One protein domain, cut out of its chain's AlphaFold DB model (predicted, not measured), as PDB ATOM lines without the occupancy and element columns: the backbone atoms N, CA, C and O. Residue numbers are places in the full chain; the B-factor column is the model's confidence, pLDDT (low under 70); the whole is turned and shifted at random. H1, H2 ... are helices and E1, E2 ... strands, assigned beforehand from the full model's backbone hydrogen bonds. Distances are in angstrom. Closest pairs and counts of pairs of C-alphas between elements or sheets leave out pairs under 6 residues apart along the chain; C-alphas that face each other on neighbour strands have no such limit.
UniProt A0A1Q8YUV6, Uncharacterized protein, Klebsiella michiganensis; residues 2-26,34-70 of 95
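AT A GLANCE: This is residues 2 to 26 and 34 to 70 of the 95 residues of an uncharacterized protein of Klebsiella michiganensis (UniProt A0A1Q8YUV6). A strongly twisted sheet of four antiparallel strands, in the order E1, E2, E3, E4, has one short helix, H1, packed over one face and running along the strands. The printed part has 62 residues, with H1, E1, E2, E3 and E4 in that order along the chain; the class is mixed, helices and strands. It is compact, with a radius of gyration of the C-alphas of 11.4 A and spans of 31 by 22 by 18 A.

HOW THE PARTS SIT: E2, residues 35 to 41, is antiparallel to E1, residues 17 to 23, with N 18 and O 40 2.9 A apart. E3, residues 46 to 51, forms hairpins with E2, N 39 to O 48 being 2.8 A, and with E4, residues 56 to 59, N 51 to O 56 being 2.8 A; E2, E3 and E4 make a meander, each strand the antiparallel neighbour of the one before. H1, residues 3 to 11, is on the sheet at a height of 9.8 A, over E2 and E3; every O i to N i+4 pair in it is within hydrogen-bond range.

IN THESE COORDINATES: H1 begins at C-alpha 3 (144.999, 110.435, 94.047). E1 is 19.0 A long and E2 19.2 A. E4 ends at C-alpha 59 (134.493, 111.345, 97.932).

THE WHOLE: Residues 27 to 33 are not printed; C-alphas 26 and 34 are 9.9 A apart. Confidence is low, for instance, in residues 60 to 70.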
ATOM      1  N   ILE A   2     147.063 108.465  91.222       52.38
ATOM      2  CA  ILE A   2     147.502 107.963  92.542       52.38
ATOM      3  C   ILE A   2     146.606 108.608  93.636       52.38
ATOM      4  O   ILE A   2     146.716 108.349  94.827       52.38
ATOM      5  N   GLN A   3     145.660 109.453  93.204       69.19
ATOM      6  CA  GLN A   3     144.999 110.435  94.047       69.19
ATOM      7  C   GLN A   3     144.083 109.815  95.093       69.19
ATOM      8  O   GLN A   3     144.141 110.277  96.215       69.19
ATOM      9  N   ALA A   4     143.280 108.789  94.788       72.25
ATOM     10  CA  ALA A   4     142.326 108.257  95.770       72.25
ATOM     11  C   ALA A   4     143.014 107.506  96.916       72.25
ATOM     12  O   ALA A   4     142.725 107.775  98.079       72.25
ATOM     13  N   TRP A   5     143.960 106.614  96.597       76.44
ATOM     14  CA  TRP A   5     144.742 105.901  97.607       76.44
ATOM     15  C   TRP A   5     145.552 106.870  98.471       76.44
ATOM     16  O   TRP A   5     145.399 106.871  99.689       76.44
ATOM     17  N   ASP A   6     146.356 107.744  97.862       77.50
ATOM     18  CA  ASP A   6     147.198 108.677  98.620       77.50
ATOM     19  C   ASP A   6     146.364 109.709  99.388       77.50
ATOM     20  O   ASP A   6     146.684 110.050 100.524       77.50
ATOM     21  N   TYR A   7     145.253 110.187  98.822       79.12
ATOM     22  CA  TYR A   7     144.351 111.095  99.529       79.12
ATOM     23  C   TYR A   7     143.743 110.429 100.765       79.12
ATOM     24  O   TYR A   7     143.714 111.025 101.840       79.12
ATOM     25  N   LEU A   8     143.275 109.188 100.645       79.56
ATOM     26  CA  LEU A   8     142.616 108.500 101.751       79.56
ATOM     27  C   LEU A   8     143.614 108.000 102.802       79.56
ATOM     28  O   LEU A   8     143.344 108.132 103.996       79.56
ATOM     29  N   THR A   9     144.773 107.490 102.387       78.56
ATOM     30  CA  THR A   9     145.788 106.949 103.302       78.56
ATOM     31  C   THR A   9     146.682 108.040 103.895       78.56
ATOM     32  O   THR A   9     146.778 108.139 105.118       78.56
ATOM     33  N   HIS A  10     147.286 108.909 103.075       77.88
ATOM     34  CA  HIS A  10     148.235 109.929 103.539       77.88
ATOM     35  C   HIS A  10     147.553 111.210 104.024       77.88
ATOM     36  O   HIS A  10     147.965 111.768 105.036       77.88
ATOM     37  N   LEU A  11     146.516 111.691 103.327       78.38
ATOM     38  CA  LEU A  11     145.856 112.955 103.696       78.38
ATOM     39  C   LEU A  11     144.674 112.778 104.656       78.38
ATOM     40  O   LEU A  11     144.296 113.741 105.329       78.38
ATOM     41  N   CYS A  12     144.080 111.583 104.721       77.94
ATOM     42  CA  CYS A  12     142.948 111.298 105.607       77.94
ATOM     43  C   CYS A  12     143.234 110.255 106.697       77.94
ATOM     44  O   CYS A  12     142.416 110.123 107.601       77.94
ATOM     45  N   GLY A  13     144.375 109.558 106.655       78.62
ATOM     46  CA  GLY A  13     144.818 108.656 107.724       78.62
ATOM     47  C   GLY A  13     144.185 107.259 107.725       78.62
ATOM     48  O   GLY A  13     144.349 106.522 108.700       78.62
ATOM     49  N   HIS A  14     143.479 106.859 106.662       79.25
ATOM     50  CA  HIS A  14     142.878 105.524 106.562       79.25
ATOM     51  C   HIS A  14     143.931 104.489 106.185       79.25
ATOM     52  O   HIS A  14     144.297 104.370 105.024       79.25
ATOM     53  N   LYS A  15     144.426 103.721 107.157       75.12
ATOM     54  CA  LYS A  15     145.496 102.729 106.931       75.12
ATOM     55  C   LYS A  15     145.053 101.498 106.145       75.12
ATOM     56  O   LYS A  15     145.881 100.855 105.510       75.12
ATOM     57  N   TRP A  16     143.765 101.177 106.200       77.56
ATOM     58  CA  TRP A  16     143.193 100.038 105.500       77.56
ATOM     59  C   TRP A  16     141.955 100.474 104.739       77.56
ATOM     60  O   TRP A  16     141.067 101.132 105.291       77.56
ATOM     61  N   LEU A  17     141.918 100.094 103.471       81.19
ATOM     62  CA  LEU A  17     140.864 100.443 102.540       81.19
ATOM     63  C   LEU A  17     140.375  99.162 101.881       81.19
ATOM     64  O   LEU A  17     141.172  98.293 101.553       81.19
ATOM     65  N   TRP A  18     139.073  99.051 101.665       83.31
ATOM     66  CA  TRP A  18     138.478  97.936 100.936       83.31
ATOM     67  C   TRP A  18     137.765  98.463  99.712       83.31
ATOM     68  O   TRP A  18     137.143  99.521  99.756       83.31
ATOM     69  N   VAL A  19     137.821  97.716  98.623       82.25
ATOM     70  CA  VAL A  19     137.092  98.021  97.399       82.25
ATOM     71  C   VAL A  19     136.034  96.961  97.166       82.25
ATOM     72  O   VAL A  19     136.302  95.761  97.219       82.25
ATOM     73  N   LYS A  20     134.813  97.423  96.895       84.62
ATOM     74  CA  LYS A  20     133.672  96.570  96.572       84.62
ATOM     75  C   LYS A  20     132.909  97.118  95.372       84.62
ATOM     76  O   LYS A  20     132.731  98.330  95.228       84.62
ATOM     77  N   LEU A  21     132.427  96.204  94.534       83.12
ATOM     78  CA  LEU A  21     131.404  96.472  93.528       83.12
ATOM     79  C   LEU A  21     130.027  96.404  94.190       83.12
ATOM     80  O   LEU A  21     129.559  95.339  94.583       83.12
ATOM     81  N   ASN A  22     129.371  97.551  94.308       80.38
ATOM     82  CA  ASN A  22     128.013  97.635  94.823       80.38
ATOM     83  C   ASN A  22     127.013  97.649  93.678       80.38
ATOM     84  O   ASN A  22     127.242  98.310  92.668       80.38
ATOM     85  N   GLN A  23     125.873  96.988  93.854       76.94
ATOM     86  CA  GLN A  23     124.741  97.186  92.954       76.94
ATOM     87  C   GLN A  23     124.228  98.622  93.072       76.94
ATOM     88  O   GLN A  23     124.164  99.181  94.171       76.94
ATOM     89  N   LEU A  24     123.872  99.228  91.942       71.00
ATOM     90  CA  LEU A  24     123.211 100.529  91.973       71.00
ATOM     91  C   LEU A  24     121.803 100.400  92.584       71.00
ATOM     92  O   LEU A  24     121.138  99.382  92.375       71.00
ATOM     93  N   PRO A  25     121.320 101.420  93.322       66.31
ATOM     94  CA  PRO A  25     119.963 101.421  93.857       66.31
ATOM     95  C   PRO A  25     118.914 101.216  92.759       66.31
ATOM     96  O   PRO A  25     119.030 101.758  91.654       66.31
ATOM     97  N   ARG A  26     117.849 100.474  93.083       58.75
ATOM     98  CA  ARG A  26     116.683 100.326  92.201       58.75
ATOM     99  C   ARG A  26     116.072 101.713  91.967       58.75
ATOM    100  O   ARG A  26     115.649 102.355  92.920       58.75
ATOM    101  N   LYS A  34     125.486  98.622  85.821       69.25
ATOM    102  CA  LYS A  34     124.696  97.894  86.839       69.25
ATOM    103  C   LYS A  34     125.309  97.953  88.242       69.25
ATOM    104  O   LYS A  34     124.633  97.680  89.234       69.25
ATOM    105  N   HIS A  35     126.589  98.306  88.317       76.44
ATOM    106  CA  HIS A  35     127.368  98.322  89.547       76.44
ATOM    107  C   HIS A  35     128.197  99.604  89.641       76.44
ATOM    108  O   HIS A  35     128.530 100.209  88.624       76.44
ATOM    109  N   LYS A  36     128.553  99.993  90.866       78.25
ATOM    110  CA  LYS A  36     129.445 101.111  91.173       78.25
ATOM    111  C   LYS A  36     130.569 100.639  92.082       78.25
ATOM    112  O   LYS A  36     130.315  99.949  93.069       78.25
ATOM    113  N   LEU A  37     131.795 101.038  91.762       83.00
ATOM    114  CA  LEU A  37     132.947 100.786  92.616       83.00
ATOM    115  C   LEU A  37     132.925 101.751  93.807       83.00
ATOM    116  O   LEU A  37     132.724 102.957  93.633       83.00
ATOM    117  N   ALA A  38     133.132 101.232  95.009       85.19
ATOM    118  CA  ALA A  38     133.200 102.025  96.228       85.19
ATOM    119  C   ALA A  38     134.408 101.622  97.074       85.19
ATOM    120  O   ALA A  38     134.711 100.436  97.203       85.19
ATOM    121  N   ILE A  39     135.066 102.626  97.653       84.19
ATOM    122  CA  ILE A  39     136.120 102.467  98.654       84.19
ATOM    123  C   ILE A  39     135.492 102.604 100.035       84.19
ATOM    124  O   ILE A  39     134.770 103.564 100.317       84.19
ATOM    125  N   TYR A  40     135.818 101.653 100.893       82.62
ATOM    126  CA  TYR A  40     135.359 101.536 102.261       82.62
ATOM    127  C   TYR A  40     136.518 101.708 103.239       82.62
ATOM    128  O   TYR A  40     137.629 101.247 102.978       82.62
ATOM    129  N   SER A  41     136.245 102.335 104.380       79.75
ATOM    130  CA  SER A  41     137.111 102.275 105.558       79.75
ATOM    131  C   SER A  41     137.036 100.897 106.218       79.75
ATOM    132  O   SER A  41     136.113 100.118 105.975       79.75
ATOM    133  N   GLN A  42     137.946 100.639 107.158       74.69
ATOM    134  CA  GLN A  42     137.883  99.470 108.047       74.69
ATOM    135  C   GLN A  42     136.572  99.361 108.837       74.69
ATOM    136  O   GLN A  42     136.098  98.263 109.121       74.69
ATOM    137  N   SER A  43     135.961 100.502 109.147       73.19
ATOM    138  CA  SER A  43     134.657 100.607 109.805       73.19
ATOM    139  C   SER A  43     133.473 100.447 108.841       73.19
ATOM    140  O   SER A  43     132.332 100.753 109.176       73.19
ATOM    141  N   GLY A  44     133.726 100.038 107.599       74.81
ATOM    142  CA  GLY A  44     132.704  99.820 106.587       74.81
ATOM    143  C   GLY A  44     131.948 101.056 106.125       74.81
ATOM    144  O   GLY A  44     130.871 100.939 105.537       74.81
ATOM    145  N   ARG A  45     132.500 102.250 106.349       79.62
ATOM    146  CA  ARG A  45     131.946 103.499 105.823       79.62
ATOM    147  C   ARG A  45     132.466 103.742 104.415       79.62
ATOM    148  O   ARG A  45     133.647 103.554 104.150       79.62
ATOM    149  N   ILE A  46     131.590 104.199 103.525       81.19
ATOM    150  CA  ILE A  46     131.977 104.583 102.165       81.19
ATOM    151  C   ILE A  46     132.778 105.889 102.231       81.19
ATOM    152  O   ILE A  46     132.257 106.932 102.635       81.19
ATOM    153  N   LEU A  47     134.037 105.829 101.810       82.62
ATOM    154  CA  LEU A  47     134.951 106.971 101.734       82.62
ATOM    155  C   LEU A  47     134.927 107.630 100.354       82.62
ATOM    156  O   LEU A  47     135.098 108.841 100.226       82.62
ATOM    157  N   GLY A  48     134.684 106.837  99.314       83.44
ATOM    158  CA  GLY A  48     134.584 107.334  97.953       83.44
ATOM    159  C   GLY A  48     133.902 106.343  97.034       83.44
ATOM    160  O   GLY A  48     133.866 105.142  97.293       83.44
ATOM    161  N   THR A  49     133.340 106.855  95.951       84.19
ATOM    162  CA  THR A  49     132.709 106.047  94.910       84.19
ATOM    163  C   THR A  49     133.183 106.514  93.547       84.19
ATOM    164  O   THR A  49     133.278 107.718  93.315       84.19
ATOM    165  N   LEU A  50     133.474 105.581  92.647       81.38
ATOM    166  CA  LEU A  50     133.846 105.914  91.278       81.38
ATOM    167  C   LEU A  50     132.584 106.334  90.523       81.38
ATOM    168  O   LEU A  50     131.635 105.553  90.431       81.38
ATOM    169  N   ASP A  51     132.536 107.569  90.032       77.75
ATOM    170  CA  ASP A  51     131.513 108.008  89.085       77.75
ATOM    171  C   ASP A  51     131.789 107.331  87.734       77.75
ATOM    172  O   ASP A  51     132.793 107.652  87.091       77.75
ATOM    173  N   PRO A  52     130.934 106.393  87.291       69.50
ATOM    174  CA  PRO A  52     131.214 105.603  86.102       69.50
ATOM    175  C   PRO A  52     130.993 106.387  84.797       69.50
ATOM    176  O   PRO A  52     131.449 105.952  83.743       69.50
ATOM    177  N   PHE A  53     130.322 107.543  84.840       72.00
ATOM    178  CA  PHE A  53     130.156 108.411  83.670       72.00
ATOM    179  C   PHE A  53     131.361 109.320  83.469       72.00
ATOM    180  O   PHE A  53     131.742 109.613  82.340       72.00
ATOM    181  N   ARG A  54     131.937 109.791  84.576       70.50
ATOM    182  CA  ARG A  54     133.043 110.752  84.565       70.50
ATOM    183  C   ARG A  54     134.416 110.102  84.706       70.50
ATOM    184  O   ARG A  54     135.407 110.773  84.447       70.50
ATOM    185  N   GLY A  55     134.486 108.841  85.133       72.69
ATOM    186  CA  GLY A  55     135.753 108.163  85.418       72.69
ATOM    187  C   GLY A  55     136.534 108.827  86.556       72.69
ATOM    188  O   GLY A  55     137.758 108.808  86.554       72.69
ATOM    189  N   ILE A  56     135.836 109.471  87.501       76.69
ATOM    190  CA  ILE A  56     136.459 110.185  88.626       76.69
ATOM    191  C   ILE A  56     135.932 109.683  89.964       76.69
ATOM    192  O   ILE A  56     134.762 109.319  90.102       76.69
ATOM    193  N   TRP A  57     136.788 109.718  90.981       80.19
ATOM    194  CA  TRP A  57     136.395 109.424  92.353       80.19
ATOM    195  C   TRP A  57     135.622 110.592  92.961       80.19
ATOM    196  O   TRP A  57     136.109 111.718  93.031       80.19
ATOM    197  N   VAL A  58     134.417 110.297  93.441       82.25
ATOM    198  CA  VAL A  58     133.586 111.210  94.224       82.25
ATOM    199  C   VAL A  58     133.666 110.773  95.680       82.25
ATOM    200  O   VAL A  58     133.172 109.701  96.045       82.25
ATOM    201  N   TYR A  59     134.325 111.588  96.500       80.94
ATOM    202  CA  TYR A  59     134.493 111.345  97.932       80.94
ATOM    203  C   TYR A  59     133.238 111.763  98.699       80.94
ATOM    204  O   TYR A  59     132.548 112.705  98.300       80.94
ATOM    205  N   SER A  60     132.910 111.050  99.776       67.81
ATOM    206  CA  SER A  60     131.743 111.394 100.589       67.81
ATOM    207  C   SER A  60     131.932 112.765 101.257       67.81
ATOM    208  O   SER A  60     133.014 113.114 101.722       67.81
ATOM    209  N   SER A  61     130.867 113.572 101.276       57.62
ATOM    210  CA  SER A  61     130.876 114.980 101.714       57.62
ATOM    211  C   SER A  61     131.028 115.176 103.229       57.62
ATOM    212  O   SER A  61     131.063 116.308 103.702       57.62
ATOM    213  N   PHE A  62     131.137 114.091 103.996       54.47
ATOM    214  CA  PHE A  62     131.706 114.115 105.337       54.47
ATOM    215  C   PHE A  62     133.172 113.763 105.171       54.47
ATOM    216  O   PHE A  62     133.486 112.616 104.869       54.47
ATOM    217  N   THR A  63     134.049 114.758 105.310       56.53
ATOM    218  CA  THR A  63     135.501 114.626 105.162       56.53
ATOM    219  C   THR A  63     135.969 113.261 105.664       56.53
ATOM    220  O   THR A  63     135.747 112.965 106.842       56.53
ATOM    221  N   PRO A  64     136.645 112.440 104.839       57.72
ATOM    222  CA  PRO A  64     137.155 111.143 105.279       57.72
ATOM    223  C   PRO A  64     138.013 111.264 106.547       57.72
ATOM    224  O   PRO A  64     138.077 110.330 107.333       57.72
ATOM    225  N   ARG A  65     138.606 112.440 106.797       57.31
ATOM    226  CA  ARG A  65     139.328 112.804 108.031       57.31
ATOM    227  C   ARG A  65     138.520 112.679 109.330       57.31
ATOM    228  O   ARG A  65     139.114 112.527 110.387       57.31
ATOM    229  N   CYS A  66     137.197 112.813 109.272       55.50
ATOM    230  CA  CYS A  66     136.318 112.839 110.444       55.50
ATOM    231  C   CYS A  66     135.716 111.468 110.764       55.50
ATOM    232  O   CYS A  66     135.005 111.337 111.757       55.50
ATOM    233  N   ILE A  67     135.958 110.462 109.917       60.19
ATOM    234  CA  ILE A  67     135.533 109.089 110.168       60.19
ATOM    235  C   ILE A  67     136.674 108.433 110.945       60.19
ATOM    236  O   ILE A  67     137.723 108.177 110.350       60.19
ATOM    237  N   PRO A  68     136.519 108.191 112.258       55.66
ATOM    238  CA  PRO A  68     137.569 107.539 113.018       55.66
ATOM    239  C   PRO A  68     137.827 106.135 112.451       55.66
ATOM    240  O   PRO A  68     136.933 105.516 111.861       55.66
ATOM    241  N   ALA A  69     139.052 105.632 112.626       57.03
ATOM    242  CA  ALA A  69     139.507 104.311 112.167       57.03
ATOM    243  C   ALA A  69     138.814 103.136 112.904       57.03
ATOM    244  O   ALA A  69     139.366 102.048 113.043       57.03
ATOM    245  N   ASP A  70     137.610 103.363 113.422       50.09
ATOM    246  CA  ASP A  70     137.088 102.645 114.566       50.09
ATOM    247  C   ASP A  70     136.383 101.346 114.204       50.09
ATOM    248  O   ASP A  70     135.373 101.322 113.504       50.09
TER     249      ASP A  70